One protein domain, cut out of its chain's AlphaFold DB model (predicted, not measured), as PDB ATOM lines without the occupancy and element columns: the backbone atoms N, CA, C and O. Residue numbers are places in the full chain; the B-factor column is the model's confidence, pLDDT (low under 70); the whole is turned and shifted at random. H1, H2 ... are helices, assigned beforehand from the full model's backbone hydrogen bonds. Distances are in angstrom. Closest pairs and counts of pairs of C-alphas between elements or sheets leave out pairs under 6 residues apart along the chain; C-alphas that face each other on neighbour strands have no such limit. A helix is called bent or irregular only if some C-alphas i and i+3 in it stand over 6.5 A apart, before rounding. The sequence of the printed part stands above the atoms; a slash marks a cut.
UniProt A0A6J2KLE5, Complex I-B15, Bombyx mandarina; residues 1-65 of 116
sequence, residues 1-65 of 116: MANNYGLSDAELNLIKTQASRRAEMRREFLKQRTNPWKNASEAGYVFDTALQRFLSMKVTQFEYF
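Overview. This is residues 1 to 65 of the 116 residues of the protein "Complex I-B15" of Bombyx mandarina (UniProt A0A6J2KLE5). The model is an open, flat L: the long helix H1 makes one arm, the shorter helix H3 makes the other, and the chain turns between them through the small helix H2 and the loop of residues 42 to 48. The two arms have no contact with each other, and residues 1 to 8 form a hooked tail at the far end of H1. The printed part has 65 residues with three named helices, in the order H1, H2, H3, and no named strand; its class is all helix. It is extended, with a radius of gyration of the C-alphas of 18.6 A and spans of 53 by 42 by 10 A along the three main axes.

Arrangement. H1, residues 9 to 33, touches no helix, and its residues 13 to 28 stand free. A tight link of 2 residues joins it to H2, residues 36 to 41. H1 and H2 are close but not clearly touching, with 2 pairs of C-alphas within 8 A. Their closest C-alphas are those of Arg 33 and Asn 39, 7.4 A apart. Their lines stand at a steep tilt of 63 degrees, and they run the same way. A short link of 7 residues joins H2 to H3, residues 49 to 62. H2 and H3 are apart, with no C-alpha of the one within 8 A of the other. H1 and H3 are apart too, with no C-alpha of the one within 8 A of the other. Residues 49 to 65, of which 49 to 62 belong to H3, stand free. Each backbone O i to N i+4 pair inside H1 and H2 is within hydrogen-bond range; in H3 it is 9 of 10.

Along the chain. H1 begins at Asp 9, whose C-alpha is at (90.840, 189.409, 184.447), and ends at Arg 33, at (119.775, 206.587, 197.333); it measures 36.0 A from first to last C-alpha. H2 runs from Pro 36 to Ser 41 and measures 8.9 A. H3 runs from Thr 49 to Phe 62, whose C-alpha is at (116.524, 176.549, 214.614), and measures 21.4 A. H3 is irregular: C-alphas 59 and 62 are 7.6 A apart.

Size, cuts and confidence. The two C-alphas farthest apart are those of Met 1 and Ser 41, at 54.6 A. The first and last printed C-alphas, those of Met 1 and Phe 65, are 44.8 A apart. Met 1 is the chain's first residue, and the printed part has no cut and no long link. The mean pLDDT of the printed part is 88.7, and residues 1 to 3 and 42 to 43 are under 70.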
ATOM      1  N   MET A   1      86.002 186.123 181.044       53.78
ATOM      2  CA  MET A   1      86.223 186.364 179.602       53.78
ATOM      3  C   MET A   1      87.679 186.787 179.450       53.78
ATOM      4  O   MET A   1      88.198 187.375 180.387       53.78
ATOM      5  N   ALA A   2      88.382 186.392 178.387       56.28
ATOM      6  CA  ALA A   2      89.801 186.737 178.239       56.28
ATOM      7  C   ALA A   2      89.952 188.201 177.785       56.28
ATOM      8  O   ALA A   2      89.224 188.643 176.898       56.28
ATOM      9  N   ASN A   3      90.880 188.945 178.393       68.62
ATOM     10  CA  ASN A   3      91.224 190.315 177.989       68.62
ATOM     11  C   ASN A   3      91.912 190.354 176.615       68.62
ATOM     12  O   ASN A   3      92.354 189.327 176.106       68.62
ATOM     13  N   ASN A   4      92.142 191.564 176.084       73.44
ATOM     14  CA  ASN A   4      92.899 191.826 174.841       73.44
ATOM     15  C   ASN A   4      94.307 191.187 174.782       73.44
ATOM     16  O   ASN A   4      94.909 191.135 173.716       73.44
ATOM     17  N   TYR A   5      94.831 190.704 175.912       79.56
ATOM     18  CA  TYR A   5      96.129 190.035 176.042       79.56
ATOM     19  C   TYR A   5      96.018 188.512 176.239       79.56
ATOM     20  O   TYR A   5      96.999 187.875 176.608       79.56
ATOM     21  N   GLY A   6      94.826 187.927 176.078       85.06
ATOM     22  CA  GLY A   6      94.581 186.494 176.290       85.06
ATOM     23  C   GLY A   6      94.609 186.043 177.757       85.06
ATOM     24  O   GLY A   6      94.478 184.855 178.029       85.06
ATOM     25  N   LEU A   7      94.765 186.976 178.701       86.50
ATOM     26  CA  LEU A   7      94.815 186.718 180.142       86.50
ATOM     27  C   LEU A   7      93.427 186.800 180.777       86.50
ATOM     28  O   LEU A   7      92.591 187.616 180.371       86.50
ATOM     29  N   SER A   8      93.214 186.016 181.835       90.38
ATOM     30  CA  SER A   8      92.052 186.184 182.709       90.38
ATOM     31  C   SER A   8      92.107 187.542 183.424       90.38
ATOM     32  O   SER A   8      93.184 188.036 183.771       90.38
ATOM     33  N   ASP A   9      90.949 188.149 183.693       90.25
ATOM     34  CA  ASP A   9      90.840 189.409 184.447       90.25
ATOM     35  C   ASP A   9      91.540 189.340 185.812       90.25
ATOM     36  O   ASP A   9      92.187 190.294 186.249       90.25
ATOM     37  N   ALA A  10      91.461 188.180 186.471       90.75
ATOM     38  CA  ALA A  10      92.103 187.946 187.760       90.75
ATOM     39  C   ALA A  10      93.638 187.989 187.661       90.75
ATOM     40  O   ALA A  10      94.296 188.646 188.468       90.75
ATOM     41  N   GLU A  11      94.213 187.338 186.650       90.62
ATOM     42  CA  GLU A  11      95.663 187.303 186.419       90.62
ATOM     43  C   GLU A  11      96.195 188.690 186.068       90.62
ATOM     44  O   GLU A  11      97.221 189.128 186.590       90.62
ATOM     45  N   LEU A  12      95.453 189.427 185.241       91.31
ATOM     46  CA  LEU A  12      95.793 190.792 184.869       91.31
ATOM     47  C   LEU A  12      95.810 191.722 186.093       91.31
ATOM     48  O   LEU A  12      96.721 192.543 186.239       91.31
ATOM     49  N   ASN A  13      94.856 191.567 187.013       93.25
ATOM     50  CA  ASN A  13      94.841 192.313 188.271       93.25
ATOM     51  C   ASN A  13      96.014 191.930 189.190       93.25
ATOM     52  O   ASN A  13      96.645 192.808 189.785       93.25
ATOM     53  N   LEU A  14      96.382 190.647 189.260       94.88
ATOM     54  CA  LEU A  14      97.573 190.210 189.994       94.88
ATOM     55  C   LEU A  14      98.856 190.827 189.420       94.88
ATOM     56  O   LEU A  14      99.673 191.351 190.174       94.88
ATOM     57  N   ILE A  15      99.011 190.862 188.096       94.69
ATOM     58  CA  ILE A  15     100.175 191.485 187.448       94.69
ATOM     59  C   ILE A  15     100.234 192.983 187.763       94.69
ATOM     60  O   ILE A  15     101.290 193.495 188.142       94.69
ATOM     61  N   LYS A  16      99.099 193.690 187.675       95.62
ATOM     62  CA  LYS A  16      99.020 195.118 188.017       95.62
ATOM     63  C   LYS A  16      99.420 195.388 189.467       95.62
ATOM     64  O   LYS A  16     100.195 196.309 189.714       95.62
ATOM     65  N   THR A  17      98.943 194.579 190.415       97.50
ATOM     66  CA  THR A  17      99.291 194.740 191.839       97.50
ATOM     67  C   THR A  17     100.758 194.415 192.132       97.50
ATOM     68  O   THR A  17     101.386 195.075 192.957       97.50
ATOM     69  N   GLN A  18     101.357 193.441 191.445       96.88
ATOM     70  CA  GLN A  18     102.795 193.176 191.562       96.88
ATOM     71  C   GLN A  18     103.633 194.315 190.970       96.88
ATOM     72  O   GLN A  18     104.629 194.733 191.569       96.88
ATOM     73  N   ALA A  19     103.226 194.837 189.810       97.38
ATOM     74  CA  ALA A  19     103.895 195.954 189.157       97.38
ATOM     75  C   ALA A  19     103.827 197.229 190.009       97.38
ATOM     76  O   ALA A  19     104.847 197.904 190.164       97.38
ATOM     77  N   SER A  20     102.671 197.527 190.615       97.75
ATOM     78  CA  SER A  20     102.514 198.689 191.495       97.75
ATOM     79  C   SER A  20     103.403 198.586 192.735       97.75
ATOM     80  O   SER A  20     104.154 199.522 193.007       97.75
ATOM     81  N   ARG A  21     103.429 197.426 193.410       96.31
ATOM     82  CA  ARG A  21     104.319 197.172 194.558       96.31
ATOM     83  C   ARG A  21     105.794 197.344 194.193       96.31
ATOM     84  O   ARG A  21     106.553 197.967 194.929       96.31
ATOM     85  N   ARG A  22     106.224 196.823 193.036       96.00
ATOM     86  CA  ARG A  22     107.613 196.976 192.564       96.00
ATOM     87  C   ARG A  22     107.963 198.437 192.290       96.00
ATOM     88  O   ARG A  22     109.058 198.877 192.636       96.00
ATOM     89  N   ALA A  23     107.055 199.175 191.653       97.44
ATOM     90  CA  ALA A  23     107.254 200.589 191.357       97.44
ATOM     91  C   ALA A  23     107.352 201.427 192.642       97.44
ATOM     92  O   ALA A  23     108.196 202.317 192.719       97.44
ATOM     93  N   GLU A  24     106.536 201.114 193.648       96.69
ATOM     94  CA  GLU A  24     106.563 201.749 194.967       96.69
ATOM     95  C   GLU A  24     107.898 201.522 195.686       96.69
ATOM     96  O   GLU A  24     108.601 202.494 195.964       96.69
ATOM     97  N   MET A  25     108.324 200.265 195.854       94.50
ATOM     98  CA  MET A  25     109.613 199.937 196.488       94.50
ATOM     99  C   MET A  25     110.801 200.582 195.757       94.50
ATOM    100  O   MET A  25     111.729 201.102 196.376       94.50
ATOM    101  N   ARG A  26     110.772 200.605 194.416       94.75
ATOM    102  CA  ARG A  26     111.814 201.268 193.619       94.75
ATOM    103  C   ARG A  26     111.824 202.777 193.848       94.75
ATOM    104  O   ARG A  26     112.902 203.363 193.923       94.75
ATOM    105  N   ARG A  27     110.653 203.414 193.938       95.81
ATOM    106  CA  ARG A  27     110.534 204.855 194.196       95.81
ATOM    107  C   ARG A  27     111.133 205.211 195.554       95.81
ATOM    108  O   ARG A  27     111.894 206.173 195.637       95.81
ATOM    109  N   GLU A  28     110.837 204.426 196.585       92.19
ATOM    110  CA  GLU A  28     111.408 204.606 197.924       92.19
ATOM    111  C   GLU A  28     112.928 204.444 197.923       92.19
ATOM    112  O   GLU A  28     113.641 205.320 198.414       92.19
ATOM    113  N   PHE A  29     113.433 203.373 197.306       92.06
ATOM    114  CA  PHE A  29     114.869 203.128 197.198       92.06
ATOM    115  C   PHE A  29     115.593 204.260 196.467       92.06
ATOM    116  O   PHE A  29     116.610 204.757 196.949       92.06
ATOM    117  N   LEU A  30     115.061 204.710 195.325       92.81
ATOM    118  CA  LEU A  30     115.646 205.817 194.572       92.81
ATOM    119  C   LEU A  30     115.658 207.101 195.402       92.81
ATOM    120  O   LEU A  30     116.706 207.731 195.477       92.81
ATOM    121  N   LYS A  31     114.555 207.437 196.087       91.50
ATOM    122  CA  LYS A  31     114.472 208.614 196.970       91.50
ATOM    123  C   LYS A  31     115.556 208.601 198.049       91.50
ATOM    124  O   LYS A  31     116.149 209.639 198.328       91.50
ATOM    125  N   GLN A  32     115.799 207.446 198.666       89.12
ATOM    126  CA  GLN A  32     116.826 207.313 199.699       89.12
ATOM    127  C   GLN A  32     118.234 207.364 199.102       89.12
ATOM    128  O   GLN A  32     119.082 208.088 199.614       89.12
ATOM    129  N   ARG A  33     118.464 206.664 197.986       87.88
ATOM    130  CA  ARG A  33     119.775 206.587 197.333       87.88
ATOM    131  C   ARG A  33     120.228 207.918 196.746       87.88
ATOM    132  O   ARG A  33     121.416 208.210 196.772       87.88
ATOM    133  N   THR A  34     119.321 208.712 196.181       89.31
ATOM    134  CA  THR A  34     119.674 209.998 195.561       89.31
ATOM    135  C   THR A  34     119.780 211.140 196.568       89.31
ATOM    136  O   THR A  34     120.096 212.250 196.157       89.31
ATOM    137  N   ASN A  35     119.501 210.917 197.859       87.50
ATOM    138  CA  ASN A  35     119.598 211.960 198.879       87.50
ATOM    139  C   ASN A  35     121.074 212.201 199.273       87.50
ATOM    140  O   ASN A  35     121.667 211.345 199.936       87.50
ATOM    141  N   PRO A  36     121.670 213.357 198.924       85.31
ATOM    142  CA  PRO A  36     123.086 213.617 199.178       85.31
ATOM    143  C   PRO A  36     123.402 213.777 200.669       85.31
ATOM    144  O   PRO A  36     124.469 213.364 201.111       85.31
ATOM    145  N   TRP A  37     122.473 214.322 201.461       82.25
ATOM    146  CA  TRP A  37     122.694 214.575 202.887       82.25
ATOM    147  C   TRP A  37     122.772 213.274 203.689       82.25
ATOM    148  O   TRP A  37     123.649 213.110 204.530       82.25
ATOM    149  N   LYS A  38     121.890 212.316 203.378       74.94
ATOM    150  CA  LYS A  38     121.836 211.022 204.072       74.94
ATOM    151  C   LYS A  38     123.047 210.137 203.753       74.94
ATOM    152  O   LYS A  38     123.593 209.495 204.643       74.94
ATOM    153  N   ASN A  39     123.500 210.151 202.500       74.31
ATOM    154  CA  ASN A  39     124.688 209.404 202.085       74.31
ATOM    155  C   ASN A  39     125.997 209.996 202.635       74.31
ATOM    156  O   ASN A  39     126.983 209.275 202.717       74.31
ATOM    157  N   ALA A  40     126.015 211.291 202.972       72.31
ATOM    158  CA  ALA A  40     127.174 211.953 203.567       72.31
ATOM    159  C   ALA A  40     127.276 211.738 205.090       72.31
ATOM    160  O   ALA A  40     128.377 211.789 205.630       72.31
ATOM    161  N   SER A  41     126.151 211.508 205.784       73.25
ATOM    162  CA  SER A  41     126.110 211.311 207.242       73.25
ATOM    163  C   SER A  41     126.251 209.853 207.695       73.25
ATOM    164  O   SER A  41     126.752 209.601 208.787       73.25
ATOM    165  N   GLU A  42     125.775 208.891 206.900       68.88
ATOM    166  CA  GLU A  42     125.836 207.448 207.191       68.88
ATOM    167  C   GLU A  42     126.864 206.749 206.280       68.88
ATOM    168  O   GLU A  42     127.385 207.348 205.345       68.88
ATOM    169  N   ALA A  43     127.157 205.466 206.523       66.81
ATOM    170  CA  ALA A  43     128.182 204.671 205.826       66.81
ATOM    171  C   ALA A  43     127.901 204.368 204.326       66.81
ATOM    172  O   ALA A  43     128.326 203.340 203.801       66.81
ATOM    173  N   GLY A  44     127.187 205.242 203.613       75.62
ATOM    174  CA  GLY A  44     127.015 205.201 202.157       75.62
ATOM    175  C   GLY A  44     126.102 204.094 201.616       75.62
ATOM    176  O   GLY A  44     125.969 203.973 200.398       75.62
ATOM    177  N   TYR A  45     125.460 203.294 202.474       84.12
ATOM    178  CA  TYR A  45     124.530 202.242 202.058       84.12
ATOM    179  C   TYR A  45     123.085 202.547 202.468       84.12
ATOM    180  O   TYR A  45     122.817 203.128 203.516       84.12
ATOM    181  N   VAL A  46     122.133 202.122 201.631       88.19
ATOM    182  CA  VAL A  46     120.698 202.218 201.927       88.19
ATOM    183  C   VAL A  46     120.274 200.955 202.666       88.19
ATOM    184  O   VAL A  46     120.423 199.851 202.144       88.19
ATOM    185  N   PHE A  47     119.746 201.116 203.875       88.94
ATOM    186  CA  PHE A  47     119.259 199.996 204.669       88.94
ATOM    187  C   PHE A  47     117.987 199.384 204.068       88.94
ATOM    188  O   PHE A  47     116.977 200.072 203.907       88.94
ATOM    189  N   ASP A  48     118.024 198.082 203.784       91.12
ATOM    190  CA  ASP A  48     116.868 197.322 203.311       91.12
ATOM    191  C   ASP A  48     116.310 196.417 204.419       91.12
ATOM    192  O   ASP A  48     116.917 195.420 204.825       91.12
ATOM    193  N   THR A  49     115.103 196.749 204.881       93.44
ATOM    194  CA  THR A  49     114.384 195.964 205.895       93.44
ATOM    195  C   THR A  49     114.029 194.556 205.409       93.44
ATOM    196  O   THR A  49     113.956 193.633 206.222       93.44
ATOM    197  N   ALA A  50     113.822 194.351 204.102       93.56
ATOM    198  CA  ALA A  50     113.509 193.037 203.549       93.56
ATOM    199  C   ALA A  50     114.728 192.113 203.616       93.56
ATOM    200  O   ALA A  50     114.611 190.960 204.042       93.56
ATOM    201  N   LEU A  51     115.908 192.639 203.277       94.50
ATOM    202  CA  LEU A  51     117.171 191.919 203.400       94.50
ATOM    203  C   LEU A  51     117.479 191.581 204.862       94.50
ATOM    204  O   LEU A  51     117.819 190.438 205.161       94.50
ATOM    205  N   GLN A  52     117.287 192.530 205.783       95.94
ATOM    206  CA  GLN A  52     117.453 192.263 207.212       95.94
ATOM    207  C   GLN A  52     116.521 191.138 207.685       95.94
ATOM    208  O   GLN A  52     116.987 190.199 208.320       95.94
ATOM    209  N   ARG A  53     115.227 191.178 207.337       96.19
ATOM    210  CA  ARG A  53     114.262 190.124 207.706       96.19
ATOM    211  C   ARG A  53     114.660 188.759 207.155       96.19
ATOM    212  O   ARG A  53     114.521 187.759 207.855       96.19
ATOM    213  N   PHE A  54     115.163 188.708 205.923       96.50
ATOM    214  CA  PHE A  54     115.665 187.469 205.335       96.50
ATOM    215  C   PHE A  54     116.865 186.920 206.113       96.50
ATOM    216  O   PHE A  54     116.887 185.736 206.440       96.50
ATOM    217  N   LEU A  55     117.831 187.774 206.458       97.06
ATOM    218  CA  LEU A  55     118.980 187.374 207.272       97.06
ATOM    219  C   LEU A  55     118.551 186.913 208.667       97.06
ATOM    220  O   LEU A  55     118.973 185.847 209.108       97.06
ATOM    221  N   SER A  56     117.657 187.652 209.326       96.94
ATOM    222  CA  SER A  56     117.093 187.259 210.619       96.94
ATOM    223  C   SER A  56     116.417 185.892 210.538       96.94
ATOM    224  O   SER A  56     116.691 185.043 211.377       96.94
ATOM    225  N   MET A  57     115.631 185.629 209.487       96.44
ATOM    226  CA  MET A  57     114.997 184.326 209.261       96.44
ATOM    227  C   MET A  57     116.014 183.193 209.090       96.44
ATOM    228  O   MET A  57     115.739 182.069 209.495       96.44
ATOM    229  N   LYS A  58     117.181 183.454 208.481       95.81
ATOM    230  CA  LYS A  58     118.259 182.457 208.357       95.81
ATOM    231  C   LYS A  58     118.912 182.141 209.699       95.81
ATOM    232  O   LYS A  58     119.260 180.992 209.938       95.81
ATOM    233  N   VAL A  59     119.049 183.136 210.567       96.31
ATOM    234  CA  VAL A  59     119.628 182.948 211.903       96.31
ATOM    235  C   VAL A  59     118.648 182.228 212.833       96.31
ATOM    236  O   VAL A  59     119.053 181.328 213.562       96.31
ATOM    237  N   THR A  60     117.351 182.538 212.762       96.25
ATOM    238  CA  THR A  60     116.316 181.938 213.628       96.25
ATOM    239  C   THR A  60     115.762 180.606 213.111       96.25
ATOM    240  O   THR A  60     114.779 180.094 213.641       96.25
ATOM    241  N   GLN A  61     116.388 179.980 212.103       95.12
ATOM    242  CA  GLN A  61     115.902 178.716 211.519       95.12
ATOM    243  C   GLN A  61     115.730 177.596 212.547       95.12
ATOM    244  O   GLN A  61     114.828 176.772 212.406       95.12
ATOM    245  N   PHE A  62     116.587 177.563 213.568       94.06
ATOM    246  CA  PHE A  62     116.524 176.549 214.614       94.06
ATOM    247  C   PHE A  62     115.309 176.726 215.536       94.06
ATOM    248  O   PHE A  62     114.716 175.735 215.946       94.06
ATOM    249  N   GLU A  63     114.881 177.960 215.805       95.56
ATOM    250  CA  GLU A  63     113.720 178.243 216.664       95.56
ATOM    251  C   GLU A  63     112.415 177.718 216.052       95.56
ATOM    252  O   GLU A  63     111.521 177.265 216.761       95.56
ATOM    253  N   TYR A  64     112.326 177.736 214.720       94.06
ATOM    254  CA  TYR A  64     111.176 177.235 213.965       94.06
ATOM    255  C   TYR A  64     111.355 175.793 213.474       94.06
ATOM    256  O   TYR A  64     110.535 175.287 212.700       94.06
ATOM    257  N   PHE A  65     112.430 175.116 213.885       95.12
ATOM    258  CA  PHE A  65     112.669 173.740 213.488       95.12
ATOM    259  C   PHE A  65     111.628 172.808 214.115       95.12
ATOM    260  O   PHE A  65     111.399 172.809 215.322       95.12
TER     261      PHE A  65